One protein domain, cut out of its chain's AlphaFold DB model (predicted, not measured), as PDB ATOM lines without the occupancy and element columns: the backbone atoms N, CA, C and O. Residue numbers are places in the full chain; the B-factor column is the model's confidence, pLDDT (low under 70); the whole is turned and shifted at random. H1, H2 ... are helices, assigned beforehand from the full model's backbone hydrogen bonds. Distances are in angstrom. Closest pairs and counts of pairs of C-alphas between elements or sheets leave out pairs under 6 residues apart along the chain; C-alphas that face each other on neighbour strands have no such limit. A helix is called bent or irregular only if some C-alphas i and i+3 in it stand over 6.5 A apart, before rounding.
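AT A GLANCE: This is residues 98 to 162 of the 163 residues of an uncharacterized protein of Acetomicrobium flavidum (UniProt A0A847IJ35). One long helix, H2, is sharply bent into an open V whose arms, H2a and H2b, meet at a corner, and a short helix turns off about perpendicular at the far end of each arm: H1 at the start of H2a, H3 after the end of H2b. There is no common core, and the space between the two arms is empty. The printed part has 65 residues with three named helices, H1, H2 and H3 along the chain, and no named strand; the class is all helix. The whole is extended, with a radius of gyration of the C-alphas of 18.7 A, and its elongated outline spans 53 by 28 by 17 A.

IN THESE COORDINATES: H2, residues 108 to 147, was assigned as one helix by its hydrogen bonds, but it is bent: C-alphas 123 and 126 are 9.3 A apart, where about 5 A would be found in a regular helix. Its arm H2b, residues 126 to 147, measures 31.4 A from first to last C-alpha. Its arm H2a, residues 108 to 123, measures 22.5 A and begins at C-alpha 108 at (-5.833, 22.624, 62.512). Residues 124 and 125 belong to neither arm. H1, residues 98 to 105, is 10.5 A long and begins at C-alpha 98 at (-21.566, 30.778, 61.537). H3, residues 150 to 160, is 15.4 A long and ends at C-alpha 160 at (-27.445, -11.742, 30.409).

HOW THE PARTS SIT: H2a and H2b only just touch, with 3 pairs of C-alphas within 8 A, and they touch only at the corner, through residues 120 to 121 of H2a and 128 to 129 of H2b. Their closest C-alphas are those of Ile 121 and Leu 129, 6.4 A apart. The arms run opposite ways at a steep tilt of 59 degrees. H1 is close to H2a but not clearly touching; their closest C-alphas, those of Leu 104 and Phe 110, are 6.1 A apart, and their lines are about perpendicular at 82 degrees. H3 is close to H2b but not clearly touching; their closest C-alphas, those of Ala 145 and Leu 151, are 5.4 A apart, and their lines are about perpendicular at 83 degrees. H1 is apart from H2b and from H3, and H2a is apart from H3. In H1, H2a, H2b and H3 every O i to N i+4 pair is within hydrogen-bond range.

THE WHOLE: The two C-alphas farthest apart are those of Lys 106 and Gly 162, at 56.1 A. The printed part has no cut, and the links H1 to H2 and H2 to H3 are both tight, with 2 residues each. Residues 102 to 109, 111 to 116, 133 to 141 and 155 to 162 stand free. The mean pLDDT of the printed part is 77.8; residues 98 to 99, 101, 149 to 154 and 160 to 162 are under 70.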
ATOM      1  N   LEU A  98     -22.493  29.847  60.927       61.72
ATOM      2  CA  LEU A  98     -21.566  30.778  61.537       61.72
ATOM      3  C   LEU A  98     -20.941  30.167  62.801       61.72
ATOM      4  O   LEU A  98     -19.713  30.164  62.926       61.72
ATOM      5  N   GLY A  99     -21.740  29.538  63.666       69.25
ATOM      6  CA  GLY A  99     -21.280  28.756  64.818       69.25
ATOM      7  C   GLY A  99     -20.442  27.528  64.436       69.25
ATOM      8  O   GLY A  99     -19.375  27.287  65.018       69.25
ATOM      9  N   LEU A 100     -20.852  26.785  63.406       71.69
ATOM     10  CA  LEU A 100     -20.095  25.660  62.852       71.69
ATOM     11  C   LEU A 100     -18.759  26.125  62.274       71.69
ATOM     12  O   LEU A 100     -17.721  25.562  62.624       71.69
ATOM     13  N   MET A 101     -18.751  27.187  61.466       69.81
ATOM     14  CA  MET A 101     -17.528  27.792  60.931       69.81
ATOM     15  C   MET A 101     -16.590  28.239  62.052       69.81
ATOM     16  O   MET A 101     -15.381  28.022  61.965       69.81
ATOM     17  N   ASN A 102     -17.122  28.800  63.139       75.00
ATOM     18  CA  ASN A 102     -16.315  29.223  64.282       75.00
ATOM     19  C   ASN A 102     -15.689  28.028  65.029       75.00
ATOM     20  O   ASN A 102     -14.558  28.097  65.511       75.00
ATOM     21  N   LYS A 103     -16.392  26.891  65.076       76.81
ATOM     22  CA  LYS A 103     -15.893  25.628  65.642       76.81
ATOM     23  C   LYS A 103     -14.881  24.931  64.725       76.81
ATOM     24  O   LYS A 103     -13.906  24.361  65.212       76.81
ATOM     25  N   LEU A 104     -15.085  24.998  63.410       78.44
ATOM     26  CA  LEU A 104     -14.211  24.428  62.380       78.44
ATOM     27  C   LEU A 104     -12.888  25.198  62.262       78.44
ATOM     28  O   LEU A 104     -11.839  24.561  62.243       78.44
ATOM     29  N   LYS A 105     -12.906  26.537  62.320       78.38
ATOM     30  CA  LYS A 105     -11.694  27.386  62.312       78.38
ATOM     31  C   LYS A 105     -10.716  27.087  63.451       78.38
ATOM     32  O   LYS A 105      -9.521  27.322  63.304       78.38
ATOM     33  N   LYS A 106     -11.193  26.559  64.583       82.19
ATOM     34  CA  LYS A 106     -10.334  26.162  65.714       82.19
ATOM     35  C   LYS A 106      -9.587  24.848  65.471       82.19
ATOM     36  O   LYS A 106      -8.669  24.529  66.219       82.19
ATOM     37  N   ARG A 107      -9.974  24.060  64.460       85.44
ATOM     38  CA  ARG A 107      -9.328  22.781  64.153       85.44
ATOM     39  C   ARG A 107      -8.178  22.995  63.165       85.44
ATOM     40  O   ARG A 107      -8.404  23.570  62.103       85.44
ATOM     41  N   PRO A 108      -6.970  22.470  63.427       82.31
ATOM     42  CA  PRO A 108      -5.833  22.624  62.512       82.31
ATOM     43  C   PRO A 108      -6.090  21.978  61.141       82.31
ATOM     44  O   PRO A 108      -5.658  22.492  60.114       82.31
ATOM     45  N   ILE A 109      -6.873  20.896  61.110       87.44
ATOM     46  CA  ILE A 109      -7.255  20.181  59.881       87.44
ATOM     47  C   ILE A 109      -8.057  21.082  58.928       87.44
ATOM     48  O   ILE A 109      -7.922  20.952  57.715       87.44
ATOM     49  N   PHE A 110      -8.855  22.017  59.455       86.88
ATOM     50  CA  PHE A 110      -9.611  22.962  58.630       86.88
ATOM     51  C   PHE A 110      -8.672  23.856  57.815       86.88
ATOM     52  O   PHE A 110      -8.850  24.002  56.609       86.88
ATOM     53  N   TRP A 111      -7.627  24.390  58.451       88.75
ATOM     54  CA  TRP A 111      -6.621  25.206  57.772       88.75
ATOM     55  C   TRP A 111      -5.773  24.386  56.806       88.75
ATOM     56  O   TRP A 111      -5.518  24.846  55.699       88.75
ATOM     57  N   ALA A 112      -5.400  23.158  57.178       87.88
ATOM     58  CA  ALA A 112      -4.682  22.255  56.283       87.88
ATOM     59  C   ALA A 112      -5.486  21.966  55.004       87.88
ATOM     60  O   ALA A 112      -4.942  22.042  53.906       87.88
ATOM     61  N   PHE A 113      -6.791  21.710  55.136       88.88
ATOM     62  CA  PHE A 113      -7.685  21.528  53.995       88.88
ATOM     63  C   PHE A 113      -7.778  22.793  53.136       88.88
ATOM     64  O   PHE A 113      -7.695  22.716  51.915       88.88
ATOM     65  N   LEU A 114      -7.903  23.963  53.764       86.75
ATOM     66  CA  LEU A 114      -8.027  25.240  53.063       86.75
ATOM     67  C   LEU A 114      -6.745  25.587  52.288       86.75
ATOM     68  O   LEU A 114      -6.816  25.978  51.127       86.75
ATOM     69  N   VAL A 115      -5.573  25.353  52.884       88.31
ATOM     70  CA  VAL A 115      -4.270  25.514  52.218       88.31
ATOM     71  C   VAL A 115      -4.100  24.503  51.085       88.31
ATOM     72  O   VAL A 115      -3.676  24.887  50.000       88.31
ATOM     73  N   ALA A 116      -4.473  23.237  51.291       85.31
ATOM     74  CA  ALA A 116      -4.432  22.219  50.242       85.31
ATOM     75  C   ALA A 116      -5.363  22.564  49.069       85.31
ATOM     76  O   ALA A 116      -5.003  22.354  47.914       85.31
ATOM     77  N   LEU A 117      -6.534  23.140  49.353       85.00
ATOM     78  CA  LEU A 117      -7.482  23.592  48.342       85.00
ATOM     79  C   LEU A 117      -6.916  24.765  47.532       85.00
ATOM     80  O   LEU A 117      -6.961  24.731  46.306       85.00
ATOM     81  N   VAL A 118      -6.320  25.761  48.195       85.31
ATOM     82  CA  VAL A 118      -5.646  26.884  47.521       85.31
ATOM     83  C   VAL A 118      -4.467  26.391  46.679       85.31
ATOM     84  O   VAL A 118      -4.387  26.722  45.500       85.31
ATOM     85  N   ALA A 119      -3.597  25.545  47.236       83.38
ATOM     86  CA  ALA A 119      -2.462  24.971  46.515       83.38
ATOM     87  C   ALA A 119      -2.909  24.130  45.306       83.38
ATOM     88  O   ALA A 119      -2.340  24.251  44.221       83.38
ATOM     89  N   GLY A 120      -3.969  23.333  45.467       79.12
ATOM     90  CA  GLY A 120      -4.571  22.550  44.391       79.12
ATOM     91  C   GLY A 120      -5.128  23.430  43.272       79.12
ATOM     92  O   GLY A 120      -4.895  23.146  42.098       79.12
ATOM     93  N   ILE A 121      -5.794  24.537  43.612       81.94
ATOM     94  CA  ILE A 121      -6.268  25.517  42.625       81.94
ATOM     95  C   ILE A 121      -5.082  26.178  41.908       81.94
ATOM     96  O   ILE A 121      -5.136  26.344  40.691       81.94
ATOM     97  N   SER A 122      -4.008  26.520  42.624       78.94
ATOM     98  CA  SER A 122      -2.825  27.162  42.039       78.94
ATOM     99  C   SER A 122      -2.025  26.248  41.104       78.94
ATOM    100  O   SER A 122      -1.511  26.736  40.102       78.94
ATOM    101  N   GLN A 123      -1.911  24.947  41.396       77.62
ATOM    102  CA  GLN A 123      -1.136  24.009  40.568       77.62
ATOM    103  C   GLN A 123      -1.925  23.415  39.395       77.62
ATOM    104  O   GLN A 123      -1.370  23.250  38.312       77.62
ATOM    105  N   LEU A 124      -3.201  23.070  39.595       71.50
ATOM    106  CA  LEU A 124      -4.009  22.335  38.607       71.50
ATOM    107  C   LEU A 124      -5.053  23.220  37.908       71.50
ATOM    108  O   LEU A 124      -5.658  22.809  36.913       71.50
ATOM    109  N   GLY A 125      -5.296  24.425  38.428       76.62
ATOM    110  CA  GLY A 125      -6.412  25.268  38.018       76.62
ATOM    111  C   GLY A 125      -7.769  24.703  38.459       76.62
ATOM    112  O   GLY A 125      -7.924  23.529  38.798       76.62
ATOM    113  N   ILE A 126      -8.805  25.543  38.398       73.81
ATOM    114  CA  ILE A 126     -10.184  25.167  38.776       73.81
ATOM    115  C   ILE A 126     -10.684  23.970  37.948       73.81
ATOM    116  O   ILE A 126     -11.384  23.098  38.462       73.81
ATOM    117  N   LYS A 127     -10.285  23.898  36.670       74.81
ATOM    118  CA  LYS A 127     -10.663  22.811  35.756       74.81
ATOM    119  C   LYS A 127     -10.020  21.470  36.135       74.81
ATOM    120  O   LYS A 127     -10.692  20.449  36.055       74.81
ATOM    121  N   GLY A 128      -8.757  21.465  36.570       74.06
ATOM    122  CA  GLY A 128      -8.076  20.243  37.009       74.06
ATOM    123  C   GLY A 128      -8.595  19.752  38.360       74.06
ATOM    124  O   GLY A 128      -8.861  18.563  38.527       74.06
ATOM    125  N   LEU A 129      -8.842  20.678  39.292       77.88
ATOM    126  CA  LEU A 129      -9.406  20.342  40.598       77.88
ATOM    127  C   LEU A 129     -10.820  19.751  40.476       77.88
ATOM    128  O   LEU A 129     -11.124  18.766  41.148       77.88
ATOM    129  N   SER A 130     -11.669  20.287  39.586       75.56
ATOM    130  CA  SER A 130     -13.012  19.723  39.372       75.56
ATOM    131  C   SER A 130     -12.950  18.296  38.821       75.56
ATOM    132  O   SER A 130     -13.708  17.438  39.269       75.56
ATOM    133  N   LEU A 131     -12.000  18.014  37.924       77.94
ATOM    134  CA  LEU A 131     -11.798  16.691  37.342       77.94
ATOM    135  C   LEU A 131     -11.335  15.685  38.409       77.94
ATOM    136  O   LEU A 131     -11.893  14.594  38.499       77.94
ATOM    137  N   CYS A 132     -10.406  16.070  39.290       81.25
ATOM    138  CA  CYS A 132     -10.000  15.249  40.436       81.25
ATOM    139  C   CYS A 132     -11.167  14.938  41.383       81.25
ATOM    140  O   CYS A 132     -11.321  13.793  41.810       81.25
ATOM    141  N   VAL A 133     -12.015  15.926  41.683       83.44
ATOM    142  CA  VAL A 133     -13.218  15.716  42.506       83.44
ATOM    143  C   VAL A 133     -14.174  14.738  41.820       83.44
ATOM    144  O   VAL A 133     -14.684  13.824  42.465       83.44
ATOM    145  N   LEU A 134     -14.371  14.873  40.507       83.44
ATOM    146  CA  LEU A 134     -15.253  14.013  39.717       83.44
ATOM    147  C   LEU A 134     -14.764  12.557  39.716       83.44
ATOM    148  O   LEU A 134     -15.535  11.648  40.021       83.44
ATOM    149  N   PHE A 135     -13.470  12.328  39.477       86.25
ATOM    150  CA  PHE A 135     -12.870  10.993  39.572       86.25
ATOM    151  C   PHE A 135     -12.897  10.432  40.998       86.25
ATOM    152  O   PHE A 135     -13.127   9.237  41.171       86.25
ATOM    153  N   GLY A 136     -12.738  11.277  42.020       86.25
ATOM    154  CA  GLY A 136     -12.900  10.880  43.419       86.25
ATOM    155  C   GLY A 136     -14.317  10.389  43.731       86.25
ATOM    156  O   GLY A 136     -14.483   9.341  44.354       86.25
ATOM    157  N   ILE A 137     -15.343  11.095  43.241       87.31
ATOM    158  CA  ILE A 137     -16.753  10.696  43.387       87.31
ATOM    159  C   ILE A 137     -17.023   9.381  42.651       87.31
ATOM    160  O   ILE A 137     -17.664   8.492  43.212       87.31
ATOM    161  N   ILE A 138     -16.512   9.229  41.426       85.12
ATOM    162  CA  ILE A 138     -16.639   7.984  40.656       85.12
ATOM    163  C   ILE A 138     -15.976   6.827  41.411       85.12
ATOM    164  O   ILE A 138     -16.597   5.784  41.597       85.12
ATOM    165  N   GLY A 139     -14.750   7.016  41.905       87.19
ATOM    166  CA  GLY A 139     -14.033   6.007  42.684       87.19
ATOM    167  C   GLY A 139     -14.784   5.607  43.954       87.19
ATOM    168  O   GLY A 139     -14.934   4.418  44.236       87.19
ATOM    169  N   TRP A 140     -15.338   6.579  44.682       89.25
ATOM    170  CA  TRP A 140     -16.171   6.315  45.854       89.25
ATOM    171  C   TRP A 140     -17.450   5.547  45.497       89.25
ATOM    172  O   TRP A 140     -17.805   4.590  46.185       89.25
ATOM    173  N   ALA A 141     -18.124   5.915  44.404       83.75
ATOM    174  CA  ALA A 141     -19.320   5.225  43.933       83.75
ATOM    175  C   ALA A 141     -19.021   3.770  43.537       83.75
ATOM    176  O   ALA A 141     -19.776   2.869  43.907       83.75
ATOM    177  N   VAL A 142     -17.899   3.526  42.851       82.56
ATOM    178  CA  VAL A 142     -17.436   2.179  42.488       82.56
ATOM    179  C   VAL A 142     -17.092   1.370  43.736       82.56
ATOM    180  O   VAL A 142     -17.586   0.256  43.889       82.56
ATOM    181  N   ALA A 143     -16.323   1.932  44.671       85.62
ATOM    182  CA  ALA A 143     -15.985   1.264  45.928       85.62
ATOM    183  C   ALA A 143     -17.245   0.904  46.730       85.62
ATOM    184  O   ALA A 143     -17.387  -0.218  47.217       85.62
ATOM    185  N   LYS A 144     -18.215   1.818  46.801       83.75
ATOM    186  CA  LYS A 144     -19.504   1.571  47.453       83.75
ATOM    187  C   LYS A 144     -20.307   0.481  46.740       83.75
ATOM    188  O   LYS A 144     -20.929  -0.341  47.406       83.75
ATOM    189  N   ALA A 145     -20.293   0.442  45.408       79.88
ATOM    190  CA  ALA A 145     -20.969  -0.592  44.626       79.88
ATOM    191  C   ALA A 145     -20.336  -1.983  44.810       79.88
ATOM    192  O   ALA A 145     -21.068  -2.973  44.882       79.88
ATOM    193  N   VAL A 146     -19.004  -2.047  44.932       81.88
ATOM    194  CA  VAL A 146     -18.249  -3.268  45.261       81.88
ATOM    195  C   VAL A 146     -18.636  -3.765  46.654       81.88
ATOM    196  O   VAL A 146     -19.062  -4.908  46.798       81.88
ATOM    197  N   ILE A 147     -18.562  -2.897  47.667       79.50
ATOM    198  CA  ILE A 147     -18.867  -3.251  49.064       79.50
ATOM    199  C   ILE A 147     -20.340  -3.652  49.232       79.50
ATOM    200  O   ILE A 147     -20.657  -4.578  49.971       79.50
ATOM    201  N   SER A 148     -21.255  -2.987  48.523       76.00
ATOM    202  CA  SER A 148     -22.695  -3.253  48.592       76.00
ATOM    203  C   SER A 148     -23.138  -4.514  47.828       76.00
ATOM    204  O   SER A 148     -24.341  -4.766  47.759       76.00
ATOM    205  N   GLY A 149     -22.234  -5.261  47.179       68.44
ATOM    206  CA  GLY A 149     -22.565  -6.452  46.377       68.44
ATOM    207  C   GLY A 149     -23.348  -6.178  45.080       68.44
ATOM    208  O   GLY A 149     -23.488  -7.069  44.246       68.44
ATOM    209  N   LYS A 150     -23.801  -4.934  44.855       66.25
ATOM    210  CA  LYS A 150     -24.529  -4.482  43.653       66.25
ATOM    211  C   LYS A 150     -23.716  -4.606  42.370       66.25
ATOM    212  O   LYS A 150     -24.302  -4.695  41.296       66.25
ATOM    213  N   LEU A 151     -22.386  -4.608  42.464       61.16
ATOM    214  CA  LEU A 151     -21.532  -4.782  41.293       61.16
ATOM    215  C   LEU A 151     -21.742  -6.159  40.644       61.16
ATOM    216  O   LEU A 151     -21.829  -6.245  39.424       61.16
ATOM    217  N   ASN A 152     -21.903  -7.214  41.448       63.94
ATOM    218  CA  ASN A 152     -22.101  -8.573  40.940       63.94
ATOM    219  C   ASN A 152     -23.469  -8.728  40.249       63.94
ATOM    220  O   ASN A 152     -23.580  -9.407  39.231       63.94
ATOM    221  N   ASP A 153     -24.491  -8.030  40.757       68.56
ATOM    222  CA  ASP A 153     -25.844  -8.000  40.181       68.56
ATOM    223  C   ASP A 153     -25.930  -7.137  38.899       68.56
ATOM    224  O   ASP A 153     -26.685  -7.429  37.974       68.56
ATOM    225  N   LEU A 154     -25.112  -6.084  38.786       67.94
ATOM    226  CA  LEU A 154     -24.992  -5.291  37.555       67.94
ATOM    227  C   LEU A 154     -24.208  -6.030  36.463       67.94
ATOM    228  O   LEU A 154     -24.597  -5.982  35.294       67.94
ATOM    229  N   ILE A 155     -23.132  -6.729  36.834       71.19
ATOM    230  CA  ILE A 155     -22.321  -7.526  35.905       71.19
ATOM    231  C   ILE A 155     -23.139  -8.702  35.359       71.19
ATOM    232  O   ILE A 155     -23.139  -8.919  34.149       71.19
ATOM    233  N   SER A 156     -23.894  -9.413  36.206       71.62
ATOM    234  CA  SER A 156     -24.754 -10.521  35.763       71.62
ATOM    235  C   SER A 156     -25.867 -10.050  34.818       71.62
ATOM    236  O   SER A 156     -26.113 -10.689  33.795       71.62
ATOM    237  N   ARG A 157     -26.489  -8.894  35.086       71.38
ATOM    238  CA  ARG A 157     -27.500  -8.285  34.200       71.38
ATOM    239  C   ARG A 157     -26.935  -7.837  32.855       71.38
ATOM    240  O   ARG A 157     -27.627  -7.964  31.849       71.38
ATOM    241  N   LEU A 158     -25.707  -7.320  32.818       71.12
ATOM    242  CA  LEU A 158     -25.047  -6.939  31.566       71.12
ATOM    243  C   LEU A 158     -24.640  -8.168  30.743       71.12
ATOM    244  O   LEU A 158     -24.856  -8.175  29.535       71.12
ATOM    245  N   LEU A 159     -24.144  -9.226  31.393       71.00
ATOM    246  CA  LEU A 159     -23.818 -10.493  30.728       71.00
ATOM    247  C   LEU A 159     -25.061 -11.186  30.151       71.00
ATOM    248  O   LEU A 159     -24.996 -11.757  29.067       71.00
ATOM    249  N   ASN A 160     -26.199 -11.108  30.845       64.56
ATOM    250  CA  ASN A 160     -27.445 -11.742  30.409       64.56
ATOM    251  C   ASN A 160     -28.188 -10.946  29.318       64.56
ATOM    252  O   ASN A 160     -29.096 -11.471  28.688       64.56
ATOM    253  N   LYS A 161     -27.817  -9.680  29.086       57.50
ATOM    254  CA  LYS A 161     -28.387  -8.826  28.026       57.50
ATOM    255  C   LYS A 161     -27.629  -8.935  26.695       57.50
ATOM    256  O   LYS A 161     -28.093  -8.413  25.687       57.50
ATOM    257  N   GLY A 162     -26.462  -9.581  26.698       55.88
ATOM    258  CA  GLY A 162     -25.636  -9.822  25.512       55.88
ATOM    259  C   GLY A 162     -25.821 -11.201  24.870       55.88
ATOM    260  O   GLY A 162     -25.004 -11.557  24.023       55.88
TER     261      GLY A 162